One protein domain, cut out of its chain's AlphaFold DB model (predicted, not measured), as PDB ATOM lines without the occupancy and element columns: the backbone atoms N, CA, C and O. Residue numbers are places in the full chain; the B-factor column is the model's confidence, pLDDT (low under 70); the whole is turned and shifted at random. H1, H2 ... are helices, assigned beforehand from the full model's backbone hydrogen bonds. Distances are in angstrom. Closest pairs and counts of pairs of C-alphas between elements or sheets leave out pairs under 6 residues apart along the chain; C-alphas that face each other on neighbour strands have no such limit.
ATOM      1  N   GLY A  16     -31.909   7.606 -45.812       88.31
ATOM      2  CA  GLY A  16     -33.357   7.431 -45.902       88.31
ATOM      3  C   GLY A  16     -34.060   7.724 -44.575       88.31
ATOM      4  O   GLY A  16     -35.012   8.506 -44.539       88.31
ATOM      5  N   PHE A  17     -33.535   7.200 -43.461       87.31
ATOM      6  CA  PHE A  17     -34.034   7.508 -42.115       87.31
ATOM      7  C   PHE A  17     -33.927   8.996 -41.769       87.31
ATOM      8  O   PHE A  17     -34.885   9.584 -41.252       87.31
ATOM      9  N   TYR A  18     -32.785   9.623 -42.063       87.62
ATOM     10  CA  TYR A  18     -32.593  11.057 -41.840       87.62
ATOM     11  C   TYR A  18     -33.603  11.895 -42.639       87.62
ATOM     12  O   TYR A  18     -34.244  12.789 -42.078       87.62
ATOM     13  N   ARG A  19     -33.802  11.569 -43.922       84.50
ATOM     14  CA  ARG A  19     -34.776  12.213 -44.814       84.50
ATOM     15  C   ARG A  19     -36.202  12.061 -44.315       84.50
ATOM     16  O   ARG A  19     -36.869  13.077 -44.166       84.50
ATOM     17  N   ILE A  20     -36.639  10.846 -43.965       83.31
ATOM     18  CA  ILE A  20     -37.967  10.614 -43.368       83.31
ATOM     19  C   ILE A  20     -38.138  11.506 -42.140       83.31
ATOM     20  O   ILE A  20     -39.081  12.290 -42.067       83.31
ATOM     21  N   LYS A  21     -37.194  11.464 -41.199       81.81
ATOM     22  CA  LYS A  21     -37.282  12.264 -39.974       81.81
ATOM     23  C   LYS A  21     -37.363  13.765 -40.263       81.81
ATOM     24  O   LYS A  21     -38.156  14.462 -39.629       81.81
ATOM     25  N   ASN A  22     -36.563  14.276 -41.197       82.88
ATOM     26  CA  ASN A  22     -36.512  15.705 -41.502       82.88
ATOM     27  C   ASN A  22     -37.741  16.178 -42.300       82.88
ATOM     28  O   ASN A  22     -38.332  17.207 -41.966       82.88
ATOM     29  N   ASP A  23     -38.169  15.403 -43.297       75.44
ATOM     30  CA  ASP A  23     -39.313  15.709 -44.163       75.44
ATOM     31  C   ASP A  23     -40.648  15.608 -43.402       75.44
ATOM     32  O   ASP A  23     -41.523  16.462 -43.574       75.44
ATOM     33  N   PHE A  24     -40.800  14.636 -42.492       73.19
ATOM     34  CA  PHE A  24     -41.967  14.563 -41.601       73.19
ATOM     35  C   PHE A  24     -41.959  15.666 -40.534       73.19
ATOM     36  O   PHE A  24     -43.021  16.176 -40.174       73.19
ATOM     37  N   ARG A  25     -40.783  16.081 -40.037       72.12
ATOM     38  CA  ARG A  25     -40.687  17.163 -39.041       72.12
ATOM     39  C   ARG A  25     -41.002  18.534 -39.638       72.12
ATOM     40  O   ARG A  25     -41.678  19.319 -38.978       72.12
ATOM     41  N   LYS A  26     -40.548  18.818 -40.863       68.62
ATOM     42  CA  LYS A  26     -40.797  20.104 -41.540       68.62
ATOM     43  C   LYS A  26     -42.240  20.267 -42.029       68.62
ATOM     44  O   LYS A  26     -42.734  21.386 -42.033       68.62
ATOM     45  N   ASN A  27     -42.929  19.184 -42.393       65.94
ATOM     46  CA  ASN A  27     -44.260  19.245 -43.014       65.94
ATOM     47  C   ASN A  27     -45.330  18.412 -42.278       65.94
ATOM     48  O   ASN A  27     -46.180  17.793 -42.920       65.94
ATOM     49  N   LYS A  28     -45.347  18.442 -40.934       62.56
ATOM     50  CA  LYS A  28     -46.301  17.692 -40.080       62.56
ATOM     51  C   LYS A  28     -47.787  17.827 -40.465       62.56
ATOM     52  O   LYS A  28     -48.559  16.932 -40.154       62.56
ATOM     53  N   LYS A  29     -48.196  18.940 -41.093       58.06
ATOM     54  CA  LYS A  29     -49.604  19.256 -41.420       58.06
ATOM     55  C   LYS A  29     -50.008  18.981 -42.881       58.06
ATOM     56  O   LYS A  29     -51.196  19.016 -43.173       58.06
ATOM     57  N   LYS A  30     -49.047  18.762 -43.796       57.84
ATOM     58  CA  LYS A  30     -49.289  18.653 -45.257       57.84
ATOM     59  C   LYS A  30     -48.715  17.373 -45.885       57.84
ATOM     60  O   LYS A  30     -49.171  16.957 -46.947       57.84
ATOM     61  N   ASN A  31     -47.745  16.725 -45.238       58.34
ATOM     62  CA  ASN A  31     -47.191  15.456 -45.705       58.34
ATOM     63  C   ASN A  31     -48.007  14.282 -45.158       58.34
ATOM     64  O   ASN A  31     -47.700  13.726 -44.107       58.34
ATOM     65  N   ASN A  32     -49.035  13.883 -45.904       66.00
ATOM     66  CA  ASN A  32     -49.649  12.572 -45.719       66.00
ATOM     67  C   ASN A  32     -48.686  11.481 -46.214       66.00
ATOM     68  O   ASN A  32     -47.925  11.709 -47.156       66.00
ATOM     69  N   ILE A  33     -48.760  10.281 -45.629       68.00
ATOM     70  CA  ILE A  33     -48.009   9.082 -46.065       68.00
ATOM     71  C   ILE A  33     -48.137   8.861 -47.584       68.00
ATOM     72  O   ILE A  33     -47.173   8.479 -48.238       68.00
ATOM     73  N   ILE A  34     -49.291   9.213 -48.157       64.88
ATOM     74  CA  ILE A  34     -49.565   9.181 -49.600       64.88
ATOM     75  C   ILE A  34     -48.678  10.171 -50.378       64.88
ATOM     76  O   ILE A  34     -48.114   9.799 -51.395       64.88
ATOM     77  N   SER A  35     -48.476  11.403 -49.893       67.69
ATOM     78  CA  SER A  35     -47.557  12.385 -50.508       67.69
ATOM     79  C   SER A  35     -46.094  11.934 -50.418       67.69
ATOM     80  O   SER A  35     -45.296  12.161 -51.326       67.69
ATOM     81  N   PHE A  36     -45.747  11.242 -49.333       67.94
ATOM     82  CA  PHE A  36     -44.420  10.666 -49.135       67.94
ATOM     83  C   PHE A  36     -44.152   9.481 -50.081       67.94
ATOM     84  O   PHE A  36     -43.059   9.372 -50.632       67.94
ATOM     85  N   LEU A  37     -45.163   8.639 -50.320       67.75
ATOM     86  CA  LEU A  37     -45.141   7.559 -51.314       67.75
ATOM     87  C   LEU A  37     -45.163   8.088 -52.757       67.75
ATOM     88  O   LEU A  37     -44.465   7.546 -53.608       67.75
ATOM     89  N   LEU A  38     -45.900   9.170 -53.031       70.38
ATOM     90  CA  LEU A  38     -45.962   9.824 -54.347       70.38
ATOM     91  C   LEU A  38     -44.655  10.538 -54.724       70.38
ATOM     92  O   LEU A  38     -44.340  10.637 -55.904       70.38
ATOM     93  N   GLN A  39     -43.852  10.968 -53.742       70.62
ATOM     94  CA  GLN A  39     -42.460  11.390 -53.977       70.62
ATOM     95  C   GLN A  39     -41.550  10.224 -54.421       70.62
ATOM     96  O   GLN A  39     -40.391  10.442 -54.783       70.62
ATOM     97  N   GLY A  40     -42.076   8.994 -54.436       68.88
ATOM     98  CA  GLY A  40     -41.515   7.855 -55.148       68.88
ATOM     99  C   GLY A  40     -40.128   7.451 -54.657       68.88
ATOM    100  O   GLY A  40     -39.849   7.436 -53.455       68.88
ATOM    101  N   GLY A  41     -39.249   7.128 -55.613       62.28
ATOM    102  CA  GLY A  41     -37.910   6.578 -55.375       62.28
ATOM    103  C   GLY A  41     -36.885   7.565 -54.810       62.28
ATOM    104  O   GLY A  41     -35.937   7.143 -54.155       62.28
ATOM    105  N   ALA A  42     -37.081   8.874 -55.001       63.78
ATOM    106  CA  ALA A  42     -36.194   9.873 -54.410       63.78
ATOM    107  C   ALA A  42     -36.478  10.071 -52.915       63.78
ATOM    108  O   ALA A  42     -35.587  10.517 -52.196       63.78
ATOM    109  N   SER A  43     -37.693   9.757 -52.447       80.44
ATOM    110  CA  SER A  43     -38.116   9.934 -51.053       80.44
ATOM    111  C   SER A  43     -37.248   9.137 -50.070       80.44
ATOM    112  O   SER A  43     -36.576   8.171 -50.438       80.44
ATOM    113  N   GLY A  44     -37.291   9.499 -48.785       80.44
ATOM    114  CA  GLY A  44     -36.571   8.742 -47.756       80.44
ATOM    115  C   GLY A  44     -36.998   7.264 -47.654       80.44
ATOM    116  O   GLY A  44     -36.188   6.433 -47.257       80.44
ATOM    117  N   ILE A  45     -38.221   6.911 -48.085       84.19
ATOM    118  CA  ILE A  45     -38.694   5.517 -48.182       84.19
ATOM    119  C   ILE A  45     -38.039   4.824 -49.377       84.19
ATOM    120  O   ILE A  45     -37.563   3.702 -49.237       84.19
ATOM    121  N   GLY A  46     -37.955   5.496 -50.530       84.50
ATOM    122  CA  GLY A  46     -37.269   4.966 -51.710       84.50
ATOM    123  C   GLY A  46     -35.792   4.671 -51.443       84.50
ATOM    124  O   GLY A  46     -35.291   3.623 -51.840       84.50
ATOM    125  N   GLN A  47     -35.119   5.536 -50.678       87.50
ATOM    126  CA  GLN A  47     -33.733   5.321 -50.248       87.50
ATOM    127  C   GLN A  47     -33.585   4.152 -49.266       87.50
ATOM    128  O   GLN A  47     -32.637   3.378 -49.378       87.50
ATOM    129  N   LEU A  48     -34.542   3.973 -48.353       88.56
ATOM    130  CA  LEU A  48     -34.591   2.826 -47.443       88.56
ATOM    131  C   LEU A  48     -34.790   1.507 -48.194       88.56
ATOM    132  O   LEU A  48     -34.003   0.578 -48.020       88.56
ATOM    133  N   VAL A  49     -35.803   1.440 -49.059       88.62
ATOM    134  CA  VAL A  49     -36.101   0.251 -49.872       88.62
ATOM    135  C   VAL A  49     -34.939  -0.054 -50.817       88.62
ATOM    136  O   VAL A  49     -34.508  -1.201 -50.905       88.62
ATOM    137  N   GLY A  50     -34.370   0.968 -51.458       88.94
ATOM    138  CA  GLY A  50     -33.195   0.831 -52.318       88.94
ATOM    139  C   GLY A  50     -31.971   0.303 -51.568       88.94
ATOM    140  O   GLY A  50     -31.323  -0.623 -52.047       88.94
ATOM    141  N   GLY A  51     -31.690   0.825 -50.370       89.44
ATOM    142  CA  GLY A  51     -30.595   0.344 -49.525       89.44
ATOM    143  C   GLY A  51     -30.779  -1.108 -49.075       89.44
ATOM    144  O   GLY A  51     -29.827  -1.887 -49.126       89.44
ATOM    145  N   ILE A  52     -32.005  -1.504 -48.718       90.81
ATOM    146  CA  ILE A  52     -32.345  -2.895 -48.372       90.81
ATOM    147  C   ILE A  52     -32.125  -3.824 -49.573       90.81
ATOM    148  O   ILE A  52     -31.470  -4.855 -49.433       90.81
ATOM    149  N   ILE A  53     -32.615  -3.451 -50.759       91.31
ATOM    150  CA  ILE A  53     -32.414  -4.229 -51.993       91.31
ATOM    151  C   ILE A  53     -30.920  -4.373 -52.303       91.31
ATOM    152  O   ILE A  53     -30.467  -5.460 -52.657       91.31
ATOM    153  N   PHE A  54     -30.132  -3.313 -52.109       90.38
ATOM    154  CA  PHE A  54     -28.683  -3.346 -52.313       90.38
ATOM    155  C   PHE A  54     -27.974  -4.334 -51.375       90.38
ATOM    156  O   PHE A  54     -27.089  -5.072 -51.811       90.38
ATOM    157  N   ILE A  55     -28.390  -4.394 -50.105       91.44
ATOM    158  CA  ILE A  55     -27.883  -5.379 -49.139       91.44
ATOM    159  C   ILE A  55     -28.280  -6.799 -49.554       91.44
ATOM    160  O   ILE A  55     -27.431  -7.687 -49.539       91.44
ATOM    161  N   ILE A  56     -29.531  -7.015 -49.973       92.69
ATOM    162  CA  ILE A  56     -30.010  -8.324 -50.442       92.69
ATOM    163  C   ILE A  56     -29.181  -8.805 -51.640       92.69
ATOM    164  O   ILE A  56     -28.695  -9.934 -51.626       92.69
ATOM    165  N   ILE A  57     -28.950  -7.950 -52.641       90.69
ATOM    166  CA  ILE A  57     -28.105  -8.280 -53.801       90.69
ATOM    167  C   ILE A  57     -26.669  -8.592 -53.355       90.69
ATOM    168  O   ILE A  57     -26.069  -9.548 -53.846       90.69
ATOM    169  N   GLY A  58     -26.128  -7.831 -52.399       89.00
ATOM    170  CA  GLY A  58     -24.818  -8.099 -51.803       89.00
ATOM    171  C   GLY A  58     -24.730  -9.473 -51.130       89.00
ATOM    172  O   GLY A  58     -23.729 -10.164 -51.303       89.00
ATOM    173  N   ILE A  59     -25.782  -9.890 -50.417       90.06
ATOM    174  CA  ILE A  59     -25.888 -11.220 -49.795       90.06
ATOM    175  C   ILE A  59     -25.970 -12.311 -50.864       90.06
ATOM    176  O   ILE A  59     -25.208 -13.272 -50.801       90.06
ATOM    177  N   PHE A  60     -26.836 -12.160 -51.871       91.81
ATOM    178  CA  PHE A  60     -26.922 -13.129 -52.966       91.81
ATOM    179  C   PHE A  60     -25.575 -13.292 -53.670       91.81
ATOM    180  O   PHE A  60     -25.149 -14.420 -53.870       91.81
ATOM    181  N   ALA A  61     -24.859 -12.197 -53.934       87.88
ATOM    182  CA  ALA A  61     -23.527 -12.228 -54.534       87.88
ATOM    183  C   ALA A  61     -22.438 -12.879 -53.652       87.88
ATOM    184  O   ALA A  61     -21.367 -13.200 -54.163       87.88
ATOM    185  N   LEU A  62     -22.666 -13.054 -52.343       86.56
ATOM    186  CA  LEU A  62     -21.811 -13.888 -51.484       86.56
ATOM    187  C   LEU A  62     -22.158 -15.372 -51.592       86.56
ATOM    188  O   LEU A  62     -21.262 -16.197 -51.464       86.56
ATOM    189  N   ILE A  63     -23.439 -15.690 -51.782       90.06
ATOM    190  CA  ILE A  63     -23.955 -17.063 -51.825       90.06
ATOM    191  C   ILE A  63     -23.705 -17.708 -53.191       90.06
ATOM    192  O   ILE A  63     -23.363 -18.883 -53.244       90.06
ATOM    193  N   THR A  64     -23.859 -16.965 -54.292       85.75
ATOM    194  CA  THR A  64     -23.552 -17.444 -55.656       85.75
ATOM    195  C   THR A  64     -22.067 -17.373 -56.011       85.75
ATOM    196  O   THR A  64     -21.710 -17.575 -57.172       85.75
ATOM    197  N   LYS A  65     -21.216 -17.051 -55.035       56.84
ATOM    198  CA  LYS A  65     -19.769 -17.006 -55.203       56.84
ATOM    199  C   LYS A  65     -19.168 -18.404 -55.300       56.84
ATOM    200  O   LYS A  65     -19.598 -19.281 -54.525       56.84
TER     201      LYS A  65
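Overview. This is residues 16 to 65 of the 65 residues of an uncharacterized protein of Bacillus cereus Rock3-44 (UniProt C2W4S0). One long helix, H3, sticks out as an arm from a small compact head, in which the first residues of H3 sit between H1 on one side and the short helix H2 on the other. H1 and H3 run opposite ways, nearly in line with each other at 7 degrees, but H1 touches H3 with residues 44 to 48 of H3 alone, and residues 52 to 65, of which 52 to 63 belong to H3, stick out at one end of a rod spanning 49 by 18 by 12 A. The printed part has 50 residues with three named helices, in the order H1, H2, H3, and no named strand; the class is all helix. It is only just loose, close to extended, with a radius of gyration of the C-alphas of 14.2 A.

Arrangement. H3, residues 44 to 63, touches H1, residues 16 to 26, with residues 44 to 48 alone. The closest C-alphas of the two are those of Gly 16 and Gly 44, 3.9 A apart. They run opposite ways at a shallow tilt of 7 degrees. H2, residues 33 to 38, is close to H3 but not clearly touching; the closest C-alphas are those of Leu 37 and Ile 45, 7.5 A apart. The lines of H2 and H3 are only just about perpendicular, at 71 degrees. H1 and H2 are apart. In H1, H2 and H3 every O i to N i+4 pair is within hydrogen-bond range.

Along the chain. H3 has 20 residues and measures 29.0 A, from C-alpha 44 at (-36.571, 8.742, -47.756) to C-alpha 63 at (-23.955, -17.063, -51.825). H1 measures 15.3 A and begins at C-alpha 16, at (-33.357, 7.431, -45.902). H2 measures 8.6 A.

Size, cuts and confidence. The C-alphas of Lys 29 and Lys 65, the two farthest apart, are 48.9 A apart. Residues 25 to 30 and 52 to 65 stand free, of which 52 to 63 belong to H3. The printed part has no cut; the link from H1 to H2 is short and that from H2 to H3 tight. The mean pLDDT of the printed part is 78.5, and residues 26 to 37, 40 to 42 and 65 are under 70.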